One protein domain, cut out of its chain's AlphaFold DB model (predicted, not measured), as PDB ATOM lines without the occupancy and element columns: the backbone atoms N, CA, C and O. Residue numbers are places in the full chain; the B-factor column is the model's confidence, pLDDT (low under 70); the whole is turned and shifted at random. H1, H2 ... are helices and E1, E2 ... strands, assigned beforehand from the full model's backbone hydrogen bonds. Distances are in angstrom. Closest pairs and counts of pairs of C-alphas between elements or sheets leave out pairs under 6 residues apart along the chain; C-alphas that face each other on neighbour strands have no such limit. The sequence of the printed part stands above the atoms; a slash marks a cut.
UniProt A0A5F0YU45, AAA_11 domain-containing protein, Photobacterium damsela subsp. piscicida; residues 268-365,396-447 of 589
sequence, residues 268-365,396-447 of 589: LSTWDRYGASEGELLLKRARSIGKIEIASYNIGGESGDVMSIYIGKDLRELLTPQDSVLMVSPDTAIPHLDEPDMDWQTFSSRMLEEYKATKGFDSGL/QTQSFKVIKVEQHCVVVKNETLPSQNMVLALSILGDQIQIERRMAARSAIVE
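What this domain is: This is residues 268 to 365 and 396 to 447 of the 589 residues of the protein "AAA_11 domain-containing protein" of Photobacterium damsela subsp. piscicida (UniProt A0A5F0YU45). A small closed barrel of six strands, E1 to E6, sits at one end of the model, and two long helices, H1 and H4, run lengthwise from it side by side and in opposite ways, with a gap between them. H3 starts at H1, which it touches with residues 344 to 345 alone, and from there crosses H4 at about a right angle, while the short H2 packs on H1 nearer to the barrel. The printed part has 150 residues, with four named helices and six named strands in the order H1 E1 E2 E3 H2 H3 E4 E5 E6 H4; the class is mixed, helices and strands. Round the ring run E1, E2, E5, E4, E3, E6 and back to E1, each pair of neighbours antiparallel. The whole is only just compact, close to loose, with a radius of gyration of the C-alphas of 17.3 A, and it is elongated, spanning 53 by 33 by 27 A.

Where its parts are: Find C-alpha 268 at (33.377, -44.904, -2.097); from there H1, residues 268 to 289, runs 31.5 A to C-alpha 289 at (30.068, -14.257, 4.279). After two residues comes E1, residues 292 to 300, which covers 21.6 A and bends by 68 degrees at residue 295. E2 is residues 306 to 311, and E3 is residues 324 to 328. Next look for H2, residues 335 to 338, and H3, residues 344 to 359, 21.8 A long. Beyond the cut, E4 takes residues 398 to 406, 21.1 A from end to end, and bends by 74 degrees at residue 403. E5 is residues 409 to 413 and E6 residues 423 to 426. H4, residues 429 to 446, runs 25.5 A and ends at C-alpha 446, (33.390, -46.173, -11.018).

How they stand to each other: Begin with the barrel at E1 and go round. E1 and E2 form a hairpin, with N 298 and O 308 2.9 A apart. On the other side of E2 is E5, where N 309 and O 410 are at 2.8 A. E4 and E5 are a hairpin too, with N 411 and O 404 at 2.8 A. E4 is staggered: residues 402 to 406 pair with E5 and residues 398 to 401 with E3, where N 400 and O 325 are at 2.8 A. E3 pairs with E6, N 326 to O 425 at 2.8 A. E6 closes the ring on E1, with N 292 and O 424 at 2.8 A. Moving outward, H1 is on the barrel by its residues 282 to 289, near E6; the closest C-alphas of H1 and E6 are those of Ala 286 and Leu 426, 5.7 A apart. H4 is only just on the barrel, with 5 pairs of C-alphas within 10 A. H1 and H4 are close but not clearly touching, at a shallow tilt of 18 degrees, opposite ways; their closest C-alphas, of Leu 268 and Arg 442, are 7.9 A apart. H3 touches H1 with residues 344 to 345 alone, about perpendicular at 79 degrees, closest at the C-alphas of Glu 280 and Trp 344, 5.5 A. H3 touches H4 with residues 348 to 355 alone, about perpendicular at 81 degrees, closest at the C-alphas of Leu 352 and Glu 436, 6.4 A. H2 touches H1, closest at the C-alphas of Arg 287 and Leu 337, 5.8 A. H2 and H3 are not on the barrel. In H1, H3 and H4 every O i to N i+4 pair is within hydrogen-bond range; H2 is too short for such a pair.

The domain as a whole: The two C-alphas farthest apart are those of Glu 302 and Glu 447, at 54.1 A. Residues 366 to 395 are not printed, and C-alphas 365 and 396 are 32.4 A apart across the cut. Of the links that are printed whole, the one from E2 to E3, residues 312 to 323, is long. The mean pLDDT of the printed part is 82.2; look for values under 70 at residues 301 to 304, 355 to 356, 358 to 365, 396 to 397 and 415 to 420.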
ATOM      1  N   LEU A 268      33.865 -45.952  -1.194       90.25
ATOM      2  CA  LEU A 268      33.377 -44.904  -2.097       90.25
ATOM      3  C   LEU A 268      32.088 -44.262  -1.573       90.25
ATOM      4  O   LEU A 268      31.910 -43.057  -1.715       90.25
ATOM      5  N   SER A 269      31.224 -45.024  -0.894       88.44
ATOM      6  CA  SER A 269      30.047 -44.450  -0.217       88.44
ATOM      7  C   SER A 269      30.441 -43.523   0.944       88.44
ATOM      8  O   SER A 269      29.808 -42.495   1.193       88.44
ATOM      9  N   THR A 270      31.521 -43.862   1.652       90.00
ATOM     10  CA  THR A 270      32.067 -43.039   2.734       90.00
ATOM     11  C   THR A 270      32.737 -41.793   2.167       90.00
ATOM     12  O   THR A 270      32.497 -40.702   2.679       90.00
ATOM     13  N   TRP A 271      33.493 -41.931   1.073       89.38
ATOM     14  CA  TRP A 271      34.035 -40.809   0.305       89.38
ATOM     15  C   TRP A 271      32.928 -39.808  -0.038       89.38
ATOM     16  O   TRP A 271      33.076 -38.626   0.270       89.38
ATOM     17  N   ASP A 272      31.806 -40.267  -0.598       87.44
ATOM     18  CA  ASP A 272      30.684 -39.394  -0.972       87.44
ATOM     19  C   ASP A 272      30.127 -38.620   0.214       87.44
ATOM     20  O   ASP A 272      29.900 -37.416   0.125       87.44
ATOM     21  N   ARG A 273      29.966 -39.288   1.359       88.88
ATOM     22  CA  ARG A 273      29.451 -38.659   2.578       88.88
ATOM     23  C   ARG A 273      30.389 -37.578   3.116       88.88
ATOM     24  O   ARG A 273      29.919 -36.519   3.535       88.88
ATOM     25  N   TYR A 274      31.699 -37.835   3.104       88.75
ATOM     26  CA  TYR A 274      32.698 -36.837   3.495       88.75
ATOM     27  C   TYR A 274      32.710 -35.657   2.523       88.75
ATOM     28  O   TYR A 274      32.653 -34.518   2.976       88.75
ATOM     29  N   GLY A 275      32.705 -35.924   1.213       87.31
ATOM     30  CA  GLY A 275      32.660 -34.882   0.186       87.31
ATOM     31  C   GLY A 275      31.404 -34.017   0.280       87.31
ATOM     32  O   GLY A 275      31.502 -32.798   0.198       87.31
ATOM     33  N   ALA A 276      30.244 -34.631   0.533       87.88
ATOM     34  CA  ALA A 276      28.997 -33.910   0.758       87.88
ATOM     35  C   ALA A 276      29.059 -33.028   2.009       87.88
ATOM     36  O   ALA A 276      28.715 -31.854   1.955       87.88
ATOM     37  N   SER A 277      29.558 -33.563   3.125       89.00
ATOM     38  CA  SER A 277      29.651 -32.809   4.383       89.00
ATOM     39  C   SER A 277      30.625 -31.627   4.286       89.00
ATOM     40  O   SER A 277      30.336 -30.541   4.783       89.00
ATOM     41  N   GLU A 278      31.778 -31.832   3.644       89.06
ATOM     42  CA  GLU A 278      32.783 -30.793   3.393       89.06
ATOM     43  C   GLU A 278      32.235 -29.698   2.471       89.06
ATOM     44  O   GLU A 278      32.370 -28.511   2.763       89.06
ATOM     45  N   GLY A 279      31.562 -30.098   1.392       88.69
ATOM     46  CA  GLY A 279      30.968 -29.180   0.432       88.69
ATOM     47  C   GLY A 279      29.805 -28.360   0.994       88.69
ATOM     48  O   GLY A 279      29.739 -27.153   0.768       88.69
ATOM     49  N   GLU A 280      28.938 -28.963   1.810       90.75
ATOM     50  CA  GLU A 280      27.885 -28.233   2.528       90.75
ATOM     51  C   GLU A 280      28.467 -27.199   3.500       90.75
ATOM     52  O   GLU A 280      27.973 -26.072   3.602       90.75
ATOM     53  N   LEU A 281      29.558 -27.542   4.194       90.88
ATOM     54  CA  LEU A 281      30.245 -26.598   5.073       90.88
ATOM     55  C   LEU A 281      30.850 -25.431   4.277       90.88
ATOM     56  O   LEU A 281      30.748 -24.285   4.721       90.88
ATOM     57  N   LEU A 282      31.426 -25.705   3.103       90.50
ATOM     58  CA  LEU A 282      31.965 -24.690   2.197       90.50
ATOM     59  C   LEU A 282      30.867 -23.741   1.698       90.50
ATOM     60  O   LEU A 282      31.019 -22.524   1.815       90.50
ATOM     61  N   LEU A 283      29.742 -24.276   1.212       91.25
ATOM     62  CA  LEU A 283      28.604 -23.474   0.748       91.25
ATOM     63  C   LEU A 283      28.013 -22.636   1.881       91.25
ATOM     64  O   LEU A 283      27.794 -21.434   1.721       91.25
ATOM     65  N   LYS A 284      27.815 -23.237   3.058       91.31
ATOM     66  CA  LYS A 284      27.342 -22.522   4.247       91.31
ATOM     67  C   LYS A 284      28.294 -21.396   4.640       91.31
ATOM     68  O   LYS A 284      27.833 -20.302   4.963       91.31
ATOM     69  N   ARG A 285      29.609 -21.633   4.594       91.25
ATOM     70  CA  ARG A 285      30.630 -20.618   4.879       91.25
ATOM     71  C   ARG A 285      30.583 -19.485   3.854       91.25
ATOM     72  O   ARG A 285      30.480 -18.328   4.261       91.25
ATOM     73  N   ALA A 286      30.573 -19.797   2.559       91.75
ATOM     74  CA  ALA A 286      30.475 -18.808   1.485       91.75
ATOM     75  C   ALA A 286      29.216 -17.933   1.635       91.75
ATOM     76  O   ALA A 286      29.311 -16.708   1.618       91.75
ATOM     77  N   ARG A 287      28.059 -18.550   1.908       92.38
ATOM     78  CA  ARG A 287      26.781 -17.857   2.158       92.38
ATOM     79  C   ARG A 287      26.790 -17.024   3.435       92.38
ATOM     80  O   ARG A 287      26.241 -15.928   3.457       92.38
ATOM     81  N   SER A 288      27.435 -17.517   4.495       90.88
ATOM     82  CA  SER A 288      27.559 -16.777   5.755       90.88
ATOM     83  C   SER A 288      28.375 -15.500   5.597       90.88
ATOM     84  O   SER A 288      28.111 -14.541   6.314       90.88
ATOM     85  N   ILE A 289      29.327 -15.463   4.658       91.62
ATOM     86  CA  ILE A 289      30.068 -14.257   4.279       91.62
ATOM     87  C   ILE A 289      29.175 -13.400   3.373       91.62
ATOM     88  O   ILE A 289      28.871 -12.265   3.748       91.62
ATOM     89  N   GLY A 290      28.666 -13.987   2.285       90.38
ATOM     90  CA  GLY A 290      27.793 -13.343   1.302       90.38
ATOM     91  C   GLY A 290      28.534 -12.367   0.384       90.38
ATOM     92  O   GLY A 290      29.759 -12.263   0.431       90.38
ATOM     93  N   LYS A 291      27.774 -11.640  -0.445       90.50
ATOM     94  CA  LYS A 291      28.269 -10.466  -1.184       90.50
ATOM     95  C   LYS A 291      28.320  -9.279  -0.217       90.50
ATOM     96  O   LYS A 291      27.309  -8.941   0.395       90.50
ATOM     97  N   ILE A 292      29.494  -8.677  -0.043       90.06
ATOM     98  CA  ILE A 292      29.728  -7.589   0.911       90.06
ATOM     99  C   ILE A 292      30.094  -6.321   0.150       90.06
ATOM    100  O   ILE A 292      31.055  -6.300  -0.615       90.06
ATOM    101  N   GLU A 293      29.348  -5.250   0.390       88.81
ATOM    102  CA  GLU A 293      29.672  -3.935  -0.153       88.81
ATOM    103  C   GLU A 293      30.969  -3.394   0.461       88.81
ATOM    104  O   GLU A 293      31.174  -3.423   1.681       88.81
ATOM    105  N   ILE A 294      31.850  -2.893  -0.402       88.00
ATOM    106  CA  ILE A 294      33.106  -2.269   0.005       88.00
ATOM    107  C   ILE A 294      32.826  -0.800   0.319       88.00
ATOM    108  O   ILE A 294      32.418  -0.042  -0.557       88.00
ATOM    109  N   ALA A 295      33.063  -0.390   1.566       85.38
ATOM    110  CA  ALA A 295      32.836   0.989   1.995       85.38
ATOM    111  C   ALA A 295      33.954   1.921   1.504       85.38
ATOM    112  O   ALA A 295      33.706   3.024   1.022       85.38
ATOM    113  N   SER A 296      35.200   1.472   1.635       84.62
ATOM    114  CA  SER A 296      36.390   2.146   1.122       84.62
ATOM    115  C   SER A 296      37.559   1.165   1.082       84.62
ATOM    116  O   SER A 296      37.518   0.102   1.702       84.62
ATOM    117  N   TYR A 297      38.623   1.512   0.365       85.56
ATOM    118  CA  TYR A 297      39.876   0.771   0.414       85.56
ATOM    119  C   TYR A 297      41.059   1.737   0.424       85.56
ATOM    120  O   TYR A 297      41.004   2.805  -0.183       85.56
ATOM    121  N   ASN A 298      42.132   1.345   1.106       84.88
ATOM    122  CA  ASN A 298      43.401   2.065   1.119       84.88
ATOM    123  C   ASN A 298      44.510   1.132   0.643       84.88
ATOM    124  O   ASN A 298      44.584  -0.013   1.080       84.88
ATOM    125  N   ILE A 299      45.390   1.633  -0.220       82.19
ATOM    126  CA  ILE A 299      46.591   0.911  -0.650       82.19
ATOM    127  C   ILE A 299      47.763   1.393   0.212       82.19
ATOM    128  O   ILE A 299      47.946   2.595   0.400       82.19
ATOM    129  N   GLY A 300      48.528   0.455   0.763       75.00
ATOM    130  CA  GLY A 300      49.671   0.698   1.638       75.00
ATOM    131  C   GLY A 300      50.761  -0.364   1.472       75.00
ATOM    132  O   GLY A 300      50.729  -1.158   0.534       75.00
ATOM    133  N   GLY A 301      51.734  -0.370   2.386       65.56
ATOM    134  CA  GLY A 301      52.940  -1.209   2.311       65.56
ATOM    135  C   GLY A 301      54.148  -0.442   1.765       65.56
ATOM    136  O   GLY A 301      53.986   0.553   1.061       65.56
ATOM    137  N   GLU A 302      55.368  -0.888   2.091       58.78
ATOM    138  CA  GLU A 302      56.617  -0.235   1.647       58.78
ATOM    139  C   GLU A 302      56.745  -0.181   0.111       58.78
ATOM    140  O   GLU A 302      57.474   0.657  -0.412       58.78
ATOM    141  N   SER A 303      56.002  -1.036  -0.608       65.44
ATOM    142  CA  SER A 303      55.978  -1.131  -2.076       65.44
ATOM    143  C   SER A 303      54.588  -0.911  -2.708       65.44
ATOM    144  O   SER A 303      54.451  -1.063  -3.919       65.44
ATOM    145  N   GLY A 304      53.553  -0.556  -1.929       69.38
ATOM    146  CA  GLY A 304      52.171  -0.422  -2.430       69.38
ATOM    147  C   GLY A 304      51.478  -1.752  -2.772       69.38
ATOM    148  O   GLY A 304      50.517  -1.773  -3.539       69.38
ATOM    149  N   ASP A 305      51.970  -2.856  -2.214       81.31
ATOM    150  CA  ASP A 305      51.576  -4.242  -2.484       81.31
ATOM    151  C   ASP A 305      50.493  -4.778  -1.531       81.31
ATOM    152  O   ASP A 305      50.134  -5.956  -1.574       81.31
ATOM    153  N   VAL A 306      49.958  -3.930  -0.651       86.06
ATOM    154  CA  VAL A 306      48.945  -4.304   0.341       86.06
ATOM    155  C   VAL A 306      47.721  -3.409   0.199       86.06
ATOM    156  O   VAL A 306      47.836  -2.189   0.102       86.06
ATOM    157  N   MET A 307      46.529  -4.001   0.224       87.88
ATOM    158  CA  MET A 307      45.260  -3.273   0.216       87.88
ATOM    159  C   MET A 307      44.461  -3.582   1.480       87.88
ATOM    160  O   MET A 307      44.193  -4.741   1.786       87.88
ATOM    161  N   SER A 308      44.049  -2.538   2.191       89.50
ATOM    162  CA  SER A 308      43.126  -2.612   3.322       89.50
ATOM    163  C   SER A 308      41.721  -2.261   2.850       89.50
ATOM    164  O   SER A 308      41.471  -1.117   2.473       89.50
ATOM    165  N   ILE A 309      40.817  -3.237   2.865       89.19
ATOM    166  CA  ILE A 309      39.433  -3.125   2.396       89.19
ATOM    167  C   ILE A 309      38.516  -2.980   3.610       89.19
ATOM    168  O   ILE A 309      38.415  -3.901   4.420       89.19
ATOM    169  N   TYR A 310      37.832  -1.845   3.731       89.25
ATOM    170  CA  TYR A 310      36.889  -1.576   4.814       89.25
ATOM    171  C   TYR A 310      35.480  -2.018   4.424       89.25
ATOM    172  O   TYR A 310      34.972  -1.669   3.356       89.25
ATOM    173  N   ILE A 311      34.839  -2.774   5.311       90.31
ATOM    174  CA  ILE A 311      33.553  -3.433   5.070       90.31
ATOM    175  C   ILE A 311      32.621  -3.278   6.273       90.31
ATOM    176  O   ILE A 311      33.066  -3.206   7.413       90.31
ATOM    177  N   GLY A 312      31.309  -3.284   6.040       84.94
ATOM    178  CA  GLY A 312      30.305  -3.111   7.103       84.94
ATOM    179  C   GLY A 312      30.103  -4.317   8.032       84.94
ATOM    180  O   GLY A 312      29.257  -4.262   8.922       84.94
ATOM    181  N   LYS A 313      30.835  -5.418   7.822       87.44
ATOM    182  CA  LYS A 313      30.647  -6.706   8.504       87.44
ATOM    183  C   LYS A 313      31.956  -7.199   9.114       87.44
ATOM    184  O   LYS A 313      33.004  -7.115   8.482       87.44
ATOM    185  N   ASP A 314      31.904  -7.730  10.333       89.19
ATOM    186  CA  ASP A 314      33.070  -8.343  10.979       89.19
ATOM    187  C   ASP A 314      33.270  -9.776  10.463       89.19
ATOM    188  O   ASP A 314      32.366 -10.607  10.555       89.19
ATOM    189  N   LEU A 315      34.446 -10.054   9.893       89.81
ATOM    190  CA  LEU A 315      34.780 -11.342   9.273       89.81
ATOM    191  C   LEU A 315      35.842 -12.132  10.045       89.81
ATOM    192  O   LEU A 315      36.281 -13.171   9.559       89.81
ATOM    193  N   ARG A 316      36.256 -11.688  11.240       90.19
ATOM    194  CA  ARG A 316      37.343 -12.333  12.006       90.19
ATOM    195  C   ARG A 316      37.076 -13.797  12.371       90.19
ATOM    196  O   ARG A 316      38.023 -14.563  12.499       90.19
ATOM    197  N   GLU A 317      35.812 -14.189  12.520       88.62
ATOM    198  CA  GLU A 317      35.415 -15.583  12.787       88.62
ATOM    199  C   GLU A 317      35.171 -16.403  11.506       88.62
ATOM    200  O   GLU A 317      35.020 -17.620  11.571       88.62
ATOM    201  N   LEU A 318      35.126 -15.750  10.337       87.00
ATOM    202  CA  LEU A 318      34.731 -16.360   9.062       87.00
ATOM    203  C   LEU A 318      35.877 -16.459   8.047       87.00
ATOM    204  O   LEU A 318      35.840 -17.344   7.189       87.00
ATOM    205  N   LEU A 319      36.888 -15.589   8.134       88.69
ATOM    206  CA  LEU A 319      38.053 -15.534   7.248       88.69
ATOM    207  C   LEU A 319      39.365 -15.736   8.011       88.69
ATOM    208  O   LEU A 319      39.540 -15.282   9.139       88.69
ATOM    209  N   THR A 320      40.321 -16.368   7.341       87.88
ATOM    210  CA  THR A 320      41.672 -16.655   7.821       87.88
ATOM    211  C   THR A 320      42.714 -16.228   6.776       87.88
ATOM    212  O   THR A 320      42.382 -16.084   5.600       87.88
ATOM    213  N   PRO A 321      44.001 -16.085   7.146       85.88
ATOM    214  CA  PRO A 321      45.075 -15.779   6.188       85.88
ATOM    215  C   PRO A 321      45.350 -16.863   5.125       85.88
ATOM    216  O   PRO A 321      46.196 -16.673   4.253       85.88
ATOM    217  N   GLN A 322      44.703 -18.031   5.217       83.75
ATOM    218  CA  GLN A 322      44.781 -19.070   4.183       83.75
ATOM    219  C   GLN A 322      43.743 -18.862   3.076       83.75
ATOM    220  O   GLN A 322      43.874 -19.446   2.002       83.75
ATOM    221  N   ASP A 323      42.726 -18.036   3.320       88.12
ATOM    222  CA  ASP A 323      41.641 -17.820   2.376       88.12
ATOM    223  C   ASP A 323      42.008 -16.776   1.316       88.12
ATOM    224  O   ASP A 323      42.935 -15.968   1.451       88.12
ATOM    225  N   SER A 324      41.237 -16.789   0.236       89.56
ATOM    226  CA  SER A 324      41.264 -15.757  -0.792       89.56
ATOM    227  C   SER A 324      39.867 -15.178  -0.964       89.56
ATOM    228  O   SER A 324      38.864 -15.850  -0.727       89.56
ATOM    229  N   VAL A 325      39.798 -13.917  -1.363       90.12
ATOM    230  CA  VAL A 325      38.548 -13.186  -1.582       90.12
ATOM    231  C   VAL A 325      38.462 -12.741  -3.033       90.12
ATOM    232  O   VAL A 325      39.477 -12.436  -3.654       90.12
ATOM    233  N   LEU A 326      37.251 -12.730  -3.576       88.81
ATOM    234  CA  LEU A 326      36.945 -12.239  -4.913       88.81
ATOM    235  C   LEU A 326      36.388 -10.826  -4.811       88.81
ATOM    236  O   LEU A 326      35.528 -10.563  -3.969       88.81
ATOM    237  N   MET A 327      36.845  -9.942  -5.691       87.25
ATOM    238  CA  MET A 327      36.176  -8.678  -5.980       87.25
ATOM    239  C   MET A 327      35.523  -8.777  -7.351       87.25
ATOM    240  O   MET A 327      36.192  -9.109  -8.332       87.25
ATOM    241  N   VAL A 328      34.218  -8.518  -7.392       86.06
ATOM    242  CA  VAL A 328      33.395  -8.608  -8.606       86.06
ATOM    243  C   VAL A 328      32.421  -7.442  -8.680       86.06
ATOM    244  O   VAL A 328      32.126  -6.810  -7.663       86.06
ATOM    245  N   SER A 329      31.896  -7.155  -9.871       84.88
ATOM    246  CA  SER A 329      30.836  -6.158 -10.005       84.88
ATOM    247  C   SER A 329      29.544  -6.650  -9.323       84.88
ATOM    248  O   SER A 329      29.305  -7.860  -9.272       84.88
ATOM    249  N   PRO A 330      28.693  -5.750  -8.792       83.69
ATOM    250  CA  PRO A 330      27.449  -6.125  -8.114       83.69
ATOM    251  C   PRO A 330      26.520  -7.010  -8.956       83.69
ATOM    252  O   PRO A 330      25.852  -7.889  -8.411       83.69
ATOM    253  N   ASP A 331      26.527  -6.805 -10.277       84.06
ATOM    254  CA  ASP A 331      25.695  -7.531 -11.241       84.06
ATOM    255  C   ASP A 331      26.278  -8.903 -11.633       84.06
ATOM    256  O   ASP A 331      25.611  -9.688 -12.307       84.06
ATOM    257  N   THR A 332      27.509  -9.224 -11.211       84.12
ATOM    258  CA  THR A 332      28.121 -10.531 -11.485       84.12
ATOM    259  C   THR A 332      27.371 -11.629 -10.727       84.12
ATOM    260  O   THR A 332      27.302 -11.638  -9.489       84.12
ATOM    261  N   ALA A 333      26.827 -12.586 -11.479       83.62
ATOM    262  CA  ALA A 333      26.170 -13.753 -10.914       83.62
ATOM    263  C   ALA A 333      27.199 -14.675 -10.237       83.62
ATOM    264  O   ALA A 333      28.206 -15.059 -10.828       83.62
ATOM    265  N   ILE A 334      26.930 -15.048  -8.989       86.69
ATOM    266  CA  ILE A 334      27.676 -16.049  -8.231       86.69
ATOM    267  C   ILE A 334      26.669 -17.147  -7.864       86.69
ATOM    268  O   ILE A 334      25.995 -17.027  -6.837       86.69
ATOM    269  N   PRO A 335      26.555 -18.226  -8.665       85.69
ATOM    270  CA  PRO A 335      25.450 -19.186  -8.569       85.69
ATOM    271  C   PRO A 335      25.205 -19.741  -7.161       85.69
ATOM    272  O   PRO A 335      24.071 -19.825  -6.704       85.69
ATOM    273  N   HIS A 336      26.273 -20.056  -6.424       86.94
ATOM    274  CA  HIS A 336      26.180 -20.620  -5.074       86.94
ATOM    275  C   HIS A 336      25.751 -19.613  -3.983       86.94
ATOM    276  O   HIS A 336      25.381 -20.028  -2.877       86.94
ATOM    277  N   LEU A 337      25.812 -18.309  -4.274       89.31
ATOM    278  CA  LEU A 337      25.317 -17.232  -3.411       89.31
ATOM    279  C   LEU A 337      23.928 -16.741  -3.838       89.31
ATOM    280  O   LEU A 337      23.122 -16.423  -2.969       89.31
ATOM    281  N   ASP A 338      23.658 -16.691  -5.144       87.94
ATOM    282  CA  ASP A 338      22.406 -16.165  -5.697       87.94
ATOM    283  C   ASP A 338      21.255 -17.192  -5.638       87.94
ATOM    284  O   ASP A 338      20.090 -16.807  -5.556       87.94
ATOM    285  N   GLU A 339      21.562 -18.497  -5.607       89.31
ATOM    286  CA  GLU A 339      20.604 -19.589  -5.383       89.31
ATOM    287  C   GLU A 339      20.793 -20.187  -3.962       89.31
ATOM    288  O   GLU A 339      21.571 -21.133  -3.774       89.31
ATOM    289  N   PRO A 340      20.112 -19.664  -2.920       82.38
ATOM    290  CA  PRO A 340      20.341 -20.074  -1.529       82.38
ATOM    291  C   PRO A 340      19.871 -21.503  -1.218       82.38
ATOM    292  O   PRO A 340      20.434 -22.143  -0.330       82.38
ATOM    293  N   ASP A 341      18.888 -22.007  -1.968       86.25
ATOM    294  CA  ASP A 341      18.334 -23.358  -1.817       86.25
ATOM    295  C   ASP A 341      19.167 -24.430  -2.540       86.25
ATOM    296  O   ASP A 341      18.865 -25.618  -2.439       86.25
ATOM    297  N   MET A 342      20.217 -24.035  -3.271       87.62
ATOM    298  CA  MET A 342      21.107 -24.981  -3.940       87.62
ATOM    299  C   MET A 342      21.855 -25.815  -2.891       87.62
ATOM    300  O   MET A 342      22.604 -25.276  -2.072       87.62
ATOM    301  N   ASP A 343      21.679 -27.128  -2.922       88.62
ATOM    302  CA  ASP A 343      22.467 -28.046  -2.107       88.62
ATOM    303  C   ASP A 343      23.813 -28.368  -2.770       88.62
ATOM    304  O   ASP A 343      24.072 -28.071  -3.946       88.62
ATOM    305  N   TRP A 344      24.697 -28.997  -2.002       86.88
ATOM    306  CA  TRP A 344      25.995 -29.427  -2.496       86.88
ATOM    307  C   TRP A 344      25.884 -30.364  -3.702       86.88
ATOM    308  O   TRP A 344      26.689 -30.294  -4.633       86.88
ATOM    309  N   GLN A 345      24.895 -31.256  -3.702       84.31
ATOM    310  CA  GLN A 345      24.727 -32.247  -4.760       84.31
ATOM    311  C   GLN A 345      24.402 -31.588  -6.106       84.31
ATOM    312  O   GLN A 345      24.987 -31.950  -7.130       84.31
ATOM    313  N   THR A 346      23.529 -30.584  -6.105       86.50
ATOM    314  CA  THR A 346      23.186 -29.786  -7.285       86.50
ATOM    315  C   THR A 346      24.384 -28.972  -7.759       86.50
ATOM    316  O   THR A 346      24.719 -29.015  -8.944       86.50
ATOM    317  N   PHE A 347      25.065 -28.278  -6.842       86.19
ATOM    318  CA  PHE A 347      26.248 -27.477  -7.161       86.19
ATOM    319  C   PHE A 347      27.359 -28.326  -7.796       86.19
ATOM    320  O   PHE A 347      27.821 -28.043  -8.900       86.19
ATOM    321  N   SER A 348      27.732 -29.425  -7.141       82.75
ATOM    322  CA  SER A 348      28.811 -30.311  -7.587       82.75
ATOM    323  C   SER A 348      28.500 -31.027  -8.907       82.75
ATOM    324  O   SER A 348      29.401 -31.232  -9.722       82.75
ATOM    325  N   SER A 349      27.229 -31.355  -9.169       81.69
ATOM    326  CA  SER A 349      26.801 -31.948 -10.444       81.69
ATOM    327  C   SER A 349      26.969 -30.972 -11.611       81.69
ATOM    328  O   SER A 349      27.548 -31.356 -12.629       81.69
ATOM    329  N   ARG A 350      26.551 -29.705 -11.445       83.19
ATOM    330  CA  ARG A 350      26.755 -28.650 -12.457       83.19
ATOM    331  C   ARG A 350      28.244 -28.466 -12.763       83.19
ATOM    332  O   ARG A 350      28.645 -28.515 -13.921       83.19
ATOM    333  N   MET A 351      29.081 -28.385 -11.726       78.94
ATOM    334  CA  MET A 351      30.538 -28.288 -11.892       78.94
ATOM    335  C   MET A 351      31.137 -29.489 -12.631       78.94
ATOM    336  O   MET A 351      32.036 -29.338 -13.454       78.94
ATOM    337  N   LEU A 352      30.668 -30.707 -12.339       74.25
ATOM    338  CA  LEU A 352      31.162 -31.909 -13.007       74.25
ATOM    339  C   LEU A 352      30.779 -31.930 -14.493       74.25
ATOM    340  O   LEU A 352      31.573 -32.383 -15.319       74.25
ATOM    341  N   GLU A 353      29.582 -31.467 -14.843       78.88
ATOM    342  CA  GLU A 353      29.146 -31.328 -16.234       78.88
ATOM    343  C   GLU A 353      29.977 -30.282 -16.986       78.88
ATOM    344  O   GLU A 353      30.476 -30.576 -18.074       78.88
ATOM    345  N   GLU A 354      30.216 -29.117 -16.380       75.75
ATOM    346  CA  GLU A 354      31.110 -28.083 -16.918       75.75
ATOM    347  C   GLU A 354      32.536 -28.610 -17.109       75.75
ATOM    348  O   GLU A 354      33.147 -28.415 -18.165       75.75
ATOM    349  N   TYR A 355      33.061 -29.355 -16.133       69.38
ATOM    350  CA  TYR A 355      34.370 -29.999 -16.226       69.38
ATOM    351  C   TYR A 355      34.423 -31.003 -17.386       69.38
ATOM    352  O   TYR A 355      35.367 -31.004 -18.180       69.38
ATOM    353  N   LYS A 356      33.395 -31.851 -17.525       69.06
ATOM    354  CA  LYS A 356      33.287 -32.821 -18.627       69.06
ATOM    355  C   LYS A 356      33.225 -32.125 -19.984       69.06
ATOM    356  O   LYS A 356      33.858 -32.605 -20.922       69.06
ATOM    357  N   ALA A 357      32.496 -31.016 -20.082       72.44
ATOM    358  CA  ALA A 357      32.356 -30.246 -21.312       72.44
ATOM    359  C   ALA A 357      33.657 -29.530 -21.709       72.44
ATOM    360  O   ALA A 357      33.999 -29.492 -22.887       72.44
ATOM    361  N   THR A 358      34.395 -28.990 -20.736       67.50
ATOM    362  CA  THR A 358      35.604 -28.186 -20.987       67.50
ATOM    363  C   THR A 358      36.875 -29.014 -21.156       67.50
ATOM    364  O   THR A 358      37.733 -28.643 -21.953       67.50
ATOM    365  N   LYS A 359      37.027 -30.123 -20.419       64.19
ATOM    366  CA  LYS A 359      38.280 -30.904 -20.387       64.19
ATOM    367  C   LYS A 359      38.153 -32.333 -20.905       64.19
ATOM    368  O   LYS A 359      39.173 -32.972 -21.153       64.19
ATOM    369  N   GLY A 360      36.934 -32.841 -21.090       55.06
ATOM    370  CA  GLY A 360      36.709 -34.253 -21.387       55.06
ATOM    371  C   GLY A 360      37.160 -35.170 -20.242       55.06
ATOM    372  O   GLY A 360      37.747 -34.751 -19.247       55.06
ATOM    373  N   PHE A 361      36.883 -36.467 -20.370       46.97
ATOM    374  CA  PHE A 361      37.327 -37.483 -19.405       46.97
ATOM    375  C   PHE A 361      38.780 -37.918 -19.631       46.97
ATOM    376  O   PHE A 361      39.166 -39.030 -19.273       46.97
ATOM    377  N   ASP A 362      39.569 -37.075 -20.289       44.53
ATOM    378  CA  ASP A 362      40.955 -37.387 -20.555       44.53
ATOM    379  C   ASP A 362      41.759 -37.008 -19.314       44.53
ATOM    380  O   ASP A 362      41.667 -35.890 -18.806       44.53
ATOM    381  N   SER A 363      42.522 -37.950 -18.769       42.72
ATOM    382  CA  SER A 363      43.238 -37.808 -17.493       42.72
ATOM    383  C   SER A 363      44.360 -36.756 -17.520       42.72
ATOM    384  O   SER A 363      45.213 -36.751 -16.636       42.72
ATOM    385  N   GLY A 364      44.412 -35.910 -18.555       37.22
ATOM    386  CA  GLY A 364      45.507 -34.990 -18.841       37.22
ATOM    387  C   GLY A 364      46.828 -35.699 -19.149       37.22
ATOM    388  O   GLY A 364      47.861 -35.044 -19.141       37.22
ATOM    389  N   LEU A 365      46.799 -37.018 -19.383       36.81
ATOM    390  CA  LEU A 365      47.981 -37.837 -19.687       36.81
ATOM    391  C   LEU A 365      48.217 -37.953 -21.202       36.81
ATOM    392  O   LEU A 365      49.359 -38.021 -21.638       36.81
ATOM    393  N   GLN A 396      36.295  -9.053 -15.227       50.34
ATOM    394  CA  GLN A 396      35.921  -8.301 -14.011       50.34
ATOM    395  C   GLN A 396      36.144  -9.026 -12.671       50.34
ATOM    396  O   GLN A 396      35.836  -8.456 -11.626       50.34
ATOM    397  N   THR A 397      36.689 -10.247 -12.656       63.09
ATOM    398  CA  THR A 397      36.881 -11.019 -11.413       63.09
ATOM    399  C   THR A 397      38.346 -11.005 -10.974       63.09
ATOM    400  O   THR A 397      39.183 -11.659 -11.596       63.09
ATOM    401  N   GLN A 398      38.670 -10.295  -9.888       74.31
ATOM    402  CA  GLN A 398      40.021 -10.282  -9.303       74.31
ATOM    403  C   GLN A 398      40.036 -11.040  -7.969       74.31
ATOM    404  O   GLN A 398      39.220 -10.776  -7.086       74.31
ATOM    405  N   SER A 399      40.960 -11.997  -7.822       83.12
ATOM    406  CA  SER A 399      41.143 -12.783  -6.594       83.12
ATOM    407  C   SER A 399      42.332 -12.260  -5.797       83.12
ATOM    408  O   SER A 399      43.438 -12.170  -6.324       83.12
ATOM    409  N   PHE A 400      42.131 -12.003  -4.508       85.50
ATOM    410  CA  PHE A 400      43.154 -11.475  -3.612       85.50
ATOM    411  C   PHE A 400      43.386 -12.404  -2.425       85.50
ATOM    412  O   PHE A 400      42.441 -12.897  -1.805       85.50
ATOM    413  N   LYS A 401      44.656 -12.627  -2.074       87.19
ATOM    414  CA  LYS A 401      45.023 -13.447  -0.915       87.19
ATOM    415  C   LYS A 401      44.885 -12.638   0.371       87.19
ATOM    416  O   LYS A 401      45.446 -11.545   0.466       87.19
ATOM    417  N   VAL A 402      44.202 -13.191   1.373       88.94
ATOM    418  CA  VAL A 402      44.065 -12.551   2.687       88.94
ATOM    419  C   VAL A 402      45.400 -12.607   3.428       88.94
ATOM    420  O   VAL A 402      45.993 -13.667   3.601       88.94
ATOM    421  N   ILE A 403      45.874 -11.452   3.889       88.81
ATOM    422  CA  ILE A 403      47.054 -11.332   4.753       88.81
ATOM    423  C   ILE A 403      46.607 -11.311   6.213       88.81
ATOM    424  O   ILE A 403      47.174 -12.000   7.062       88.81
ATOM    425  N   LYS A 404      45.588 -10.500   6.515       89.25
ATOM    426  CA  LYS A 404      45.111 -10.262   7.876       89.25
ATOM    427  C   LYS A 404      43.639  -9.862   7.862       89.25
ATOM    428  O   LYS A 404      43.188  -9.186   6.942       89.25
ATOM    429  N   VAL A 405      42.910 -10.244   8.905       89.19
ATOM    430  CA  VAL A 405      41.519  -9.832   9.122       89.19
ATOM    431  C   VAL A 405      41.443  -9.056  10.430       89.19
ATOM    432  O   VAL A 405      41.862  -9.541  11.482       89.19
ATOM    433  N   GLU A 406      40.936  -7.834  10.356       88.75
ATOM    434  CA  GLU A 406      40.703  -6.936  11.481       88.75
ATOM    435  C   GLU A 406      39.203  -6.644  11.609       88.75
ATOM    436  O   GLU A 406      38.387  -7.060  10.785       88.75
ATOM    437  N   GLN A 407      38.813  -5.942  12.672       88.19
ATOM    438  CA  GLN A 407      37.419  -5.560  12.848       88.19
ATOM    439  C   GLN A 407      37.002  -4.631  11.698       88.19
ATOM    440  O   GLN A 407      37.564  -3.549  11.550       88.19
ATOM    441  N   HIS A 408      36.032  -5.069  10.890       88.31
ATOM    442  CA  HIS A 408      35.514  -4.330   9.726       88.31
ATOM    443  C   HIS A 408      36.559  -4.017   8.636       88.31
ATOM    444  O   HIS A 408      36.343  -3.131   7.810       88.31
ATOM    445  N   CYS A 409      37.694  -4.725   8.616       90.19
ATOM    446  CA  CYS A 409      38.755  -4.506   7.637       90.19
ATOM    447  C   CYS A 409      39.412  -5.831   7.230       90.19
ATOM    448  O   CYS A 409      39.810  -6.629   8.079       90.19
ATOM    449  N   VAL A 410      39.544  -6.065   5.925       89.88
ATOM    450  CA  VAL A 410      40.274  -7.207   5.362       89.88
ATOM    451  C   VAL A 410      41.503  -6.676   4.645       89.88
ATOM    452  O   VAL A 410      41.396  -5.877   3.718       89.88
ATOM    453  N   VAL A 411      42.676  -7.124   5.075       89.12
ATOM    454  CA  VAL A 411      43.952  -6.766   4.462       89.12
ATOM    455  C   VAL A 411      44.340  -7.865   3.489       89.12
ATOM    456  O   VAL A 411      44.488  -9.025   3.887       89.12
ATOM    457  N   VAL A 412      44.520  -7.508   2.223       88.94
ATOM    458  CA  VAL A 412      44.835  -8.437   1.138       88.94
ATOM    459  C   VAL A 412      46.124  -8.052   0.422       88.94
ATOM    460  O   VAL A 412      46.515  -6.883   0.403       88.94
ATOM    461  N   LYS A 413      46.789  -9.040  -0.182       84.56
ATOM    462  CA  LYS A 413      47.923  -8.791  -1.078       84.56
ATOM    463  C   LYS A 413      47.399  -8.238  -2.398       84.56
ATOM    464  O   LYS A 413      46.518  -8.853  -2.993       84.56
ATOM    465  N   ASN A 414      47.945  -7.112  -2.836       77.12
ATOM    466  CA  ASN A 414      47.497  -6.375  -4.001       77.12
ATOM    467  C   ASN A 414      48.575  -6.297  -5.087       77.12
ATOM    468  O   ASN A 414      49.715  -5.939  -4.806       77.12
ATOM    469  N   GLU A 415      48.193  -6.578  -6.332       64.69
ATOM    470  CA  GLU A 415      49.066  -6.449  -7.511       64.69
ATOM    471  C   GLU A 415      48.467  -5.496  -8.569       64.69
ATOM    472  O   GLU A 415      49.188  -5.016  -9.440       64.69
ATOM    473  N   THR A 416      47.173  -5.150  -8.470       67.56
ATOM    474  CA  THR A 416      46.444  -4.325  -9.453       67.56
ATOM    475  C   THR A 416      45.426  -3.399  -8.789       67.56
ATOM    476  O   THR A 416      44.853  -3.727  -7.757       67.56
ATOM    477  N   LEU A 417      45.145  -2.227  -9.371       64.69
ATOM    478  CA  LEU A 417      44.066  -1.384  -8.844       64.69
ATOM    479  C   LEU A 417      42.692  -2.004  -9.164       64.69
ATOM    480  O   LEU A 417      42.445  -2.338 -10.326       64.69
ATOM    481  N   PRO A 418      41.783  -2.108  -8.180       67.12
ATOM    482  CA  PRO A 418      40.425  -2.557  -8.430       67.12
ATOM    483  C   PRO A 418      39.619  -1.458  -9.136       67.12
ATOM    484  O   PRO A 418      39.878  -0.263  -8.967       67.12
ATOM    485  N   SER A 419      38.622  -1.855  -9.929       68.38
ATOM    486  CA  SER A 419      37.680  -0.907 -10.537       68.38
ATOM    487  C   SER A 419      36.711  -0.331  -9.494       68.38
ATOM    488  O   SER A 419      36.553  -0.866  -8.397       68.38
ATOM    489  N   GLN A 420      36.052   0.778  -9.835       64.75
ATOM    490  CA  GLN A 420      35.055   1.412  -8.968       64.75
ATOM    491  C   GLN A 420      33.774   0.562  -8.886       64.75
ATOM    492  O   GLN A 420      33.400  -0.069  -9.869       64.75
ATOM    493  N   ASN A 421      33.099   0.587  -7.729       74.31
ATOM    494  CA  ASN A 421      31.880  -0.178  -7.418       74.31
ATOM    495  C   ASN A 421      32.047  -1.703  -7.528       74.31
ATOM    496  O   ASN A 421      31.489  -2.339  -8.417       74.31
ATOM    497  N   MET A 422      32.783  -2.287  -6.583       83.75
ATOM    498  CA  MET A 422      32.985  -3.732  -6.468       83.75
ATOM    499  C   MET A 422      32.396  -4.260  -5.155       83.75
ATOM    500  O   MET A 422      32.377  -3.557  -4.143       83.75
ATOM    501  N   VAL A 423      31.952  -5.514  -5.167       88.81
ATOM    502  CA  VAL A 423      31.559  -6.272  -3.975       88.81
ATOM    503  C   VAL A 423      32.592  -7.349  -3.673       88.81
ATOM    504  O   VAL A 423      33.208  -7.915  -4.576       88.81
ATOM    505  N   LEU A 424      32.775  -7.628  -2.387       90.12
ATOM    506  CA  LEU A 424      33.672  -8.650  -1.873       90.12
ATOM    507  C   LEU A 424      32.899  -9.951  -1.620       90.12
ATOM    508  O   LEU A 424      31.842  -9.931  -0.991       90.12
ATOM    509  N   ALA A 425      33.446 -11.082  -2.052       91.12
ATOM    510  CA  ALA A 425      32.930 -12.419  -1.758       91.12
ATOM    511  C   ALA A 425      34.075 -13.387  -1.411       91.12
ATOM    512  O   ALA A 425      35.247 -13.100  -1.656       91.12
ATOM    513  N   LEU A 426      33.755 -14.552  -0.839       90.88
ATOM    514  CA  LEU A 426      34.745 -15.614  -0.626       90.88
ATOM    515  C   LEU A 426      35.149 -16.238  -1.972       90.88
ATOM    516  O   LEU A 426      34.284 -16.615  -2.760       90.88
ATOM    517  N   SER A 427      36.452 -16.399  -2.214       89.88
ATOM    518  CA  SER A 427      36.941 -17.200  -3.337       89.88
ATOM    519  C   SER A 427      36.904 -18.676  -2.971       89.88
ATOM    520  O   SER A 427      37.658 -19.106  -2.102       89.88
ATOM    521  N   ILE A 428      36.058 -19.448  -3.653       87.06
ATOM    522  CA  ILE A 428      36.010 -20.914  -3.522       87.06
ATOM    523  C   ILE A 428      36.742 -21.629  -4.661       87.06
ATOM    524  O   ILE A 428      36.649 -22.843  -4.780       87.06
ATOM    525  N   LEU A 429      37.464 -20.898  -5.521       82.19
ATOM    526  CA  LEU A 429      38.065 -21.453  -6.739       82.19
ATOM    527  C   LEU A 429      39.057 -22.590  -6.441       82.19
ATOM    528  O   LEU A 429      39.084 -23.599  -7.145       82.19
ATOM    529  N   GLY A 430      39.871 -22.442  -5.392       78.50
ATOM    530  CA  GLY A 430      40.823 -23.475  -4.974       78.50
ATOM    531  C   GLY A 430      40.120 -24.756  -4.521       78.50
ATOM    532  O   GLY A 430      40.464 -25.846  -4.989       78.50
ATOM    533  N   ASP A 431      39.101 -24.611  -3.674       83.38
ATOM    534  CA  ASP A 431      38.260 -25.716  -3.214       83.38
ATOM    535  C   ASP A 431      37.546 -26.383  -4.395       83.38
ATOM    536  O   ASP A 431      37.594 -27.605  -4.543       83.38
ATOM    537  N   GLN A 432      36.971 -25.579  -5.292       77.31
ATOM    538  CA  GLN A 432      36.320 -26.009  -6.527       77.31
ATOM    539  C   GLN A 432      37.245 -26.896  -7.367       77.31
ATOM    540  O   GLN A 432      36.876 -28.023  -7.690       77.31
ATOM    541  N   ILE A 433      38.472 -26.450  -7.657       78.88
ATOM    542  CA  ILE A 433      39.437 -27.231  -8.447       78.88
ATOM    543  C   ILE A 433      39.781 -28.554  -7.750       78.88
ATOM    544  O   ILE A 433      39.905 -29.599  -8.399       78.88
ATOM    545  N   GLN A 434      39.962 -28.543  -6.428       80.50
ATOM    546  CA  GLN A 434      40.245 -29.763  -5.672       80.50
ATOM    547  C   GLN A 434      39.062 -30.739  -5.714       80.50
ATOM    548  O   GLN A 434      39.253 -31.954  -5.825       80.50
ATOM    549  N   ILE A 435      37.843 -30.221  -5.621       78.56
ATOM    550  CA  ILE A 435      36.601 -30.987  -5.670       78.56
ATOM    551  C   ILE A 435      36.397 -31.584  -7.062       78.56
ATOM    552  O   ILE A 435      36.194 -32.792  -7.166       78.56
ATOM    553  N   GLU A 436      36.544 -30.795  -8.124       76.25
ATOM    554  CA  GLU A 436      36.478 -31.258  -9.515       76.25
ATOM    555  C   GLU A 436      37.438 -32.425  -9.762       76.25
ATOM    556  O   GLU A 436      37.029 -33.478 -10.253       76.25
ATOM    557  N   ARG A 437      38.702 -32.294  -9.334       81.00
ATOM    558  CA  ARG A 437      39.703 -33.369  -9.449       81.00
ATOM    559  C   ARG A 437      39.281 -34.634  -8.702       81.00
ATOM    560  O   ARG A 437      39.446 -35.735  -9.229       81.00
ATOM    561  N   ARG A 438      38.726 -34.497  -7.491       84.75
ATOM    562  CA  ARG A 438      38.219 -35.632  -6.698       84.75
ATOM    563  C   ARG A 438      37.030 -36.310  -7.377       84.75
ATOM    564  O   ARG A 438      37.009 -37.537  -7.449       84.75
ATOM    565  N   MET A 439      36.077 -35.542  -7.901       81.31
ATOM    566  CA  MET A 439      34.907 -36.079  -8.602       81.31
ATOM    567  C   MET A 439      35.292 -36.775  -9.905       81.31
ATOM    568  O   MET A 439      34.818 -37.878 -10.169       81.31
ATOM    569  N   ALA A 440      36.198 -36.180 -10.685       81.62
ATOM    570  CA  ALA A 440      36.723 -36.786 -11.903       81.62
ATOM    571  C   ALA A 440      37.438 -38.114 -11.603       81.62
ATOM    572  O   ALA A 440      37.148 -39.127 -12.241       81.62
ATOM    573  N   ALA A 441      38.305 -38.146 -10.582       87.38
ATOM    574  CA  ALA A 441      38.971 -39.374 -10.144       87.38
ATOM    575  C   ALA A 441      37.963 -40.444  -9.695       87.38
ATOM    576  O   ALA A 441      38.066 -41.602 -10.098       87.38
ATOM    577  N   ARG A 442      36.946 -40.058  -8.918       87.69
ATOM    578  CA  ARG A 442      35.881 -40.964  -8.482       87.69
ATOM    579  C   ARG A 442      35.098 -41.535  -9.668       87.69
ATOM    580  O   ARG A 442      34.895 -42.744  -9.738       87.69
ATOM    581  N   SER A 443      34.684 -40.691 -10.612       85.00
ATOM    582  CA  SER A 443      33.954 -41.111 -11.816       85.00
ATOM    583  C   SER A 443      34.816 -42.056 -12.668       85.00
ATOM    584  O   SER A 443      34.323 -43.077 -13.136       85.00
ATOM    585  N   ALA A 444      36.128 -41.806 -12.779       85.25
ATOM    586  CA  ALA A 444      37.067 -42.704 -13.458       85.25
ATOM    587  C   ALA A 444      37.180 -44.085 -12.796       85.25
ATOM    588  O   ALA A 444      37.321 -45.088 -13.496       85.25
ATOM    589  N   ILE A 445      37.136 -44.145 -11.461       89.44
ATOM    590  CA  ILE A 445      37.153 -45.407 -10.710       89.44
ATOM    591  C   ILE A 445      35.863 -46.191 -10.965       89.44
ATOM    592  O   ILE A 445      35.932 -47.373 -11.290       89.44
ATOM    593  N   VAL A 446      34.705 -45.530 -10.858       86.75
ATOM    594  CA  VAL A 446      33.390 -46.173 -11.018       86.75
ATOM    595  C   VAL A 446      33.159 -46.659 -12.448       86.75
ATOM    596  O   VAL A 446      32.616 -47.738 -12.647       86.75
ATOM    597  N   GLU A 447      33.601 -45.894 -13.446       83.12
ATOM    598  CA  GLU A 447      33.453 -46.243 -14.863       83.12
ATOM    599  C   GLU A 447      34.537 -47.215 -15.368       83.12
ATOM    600  O   GLU A 447      34.538 -47.569 -16.549       83.12
TER     601      GLU A 447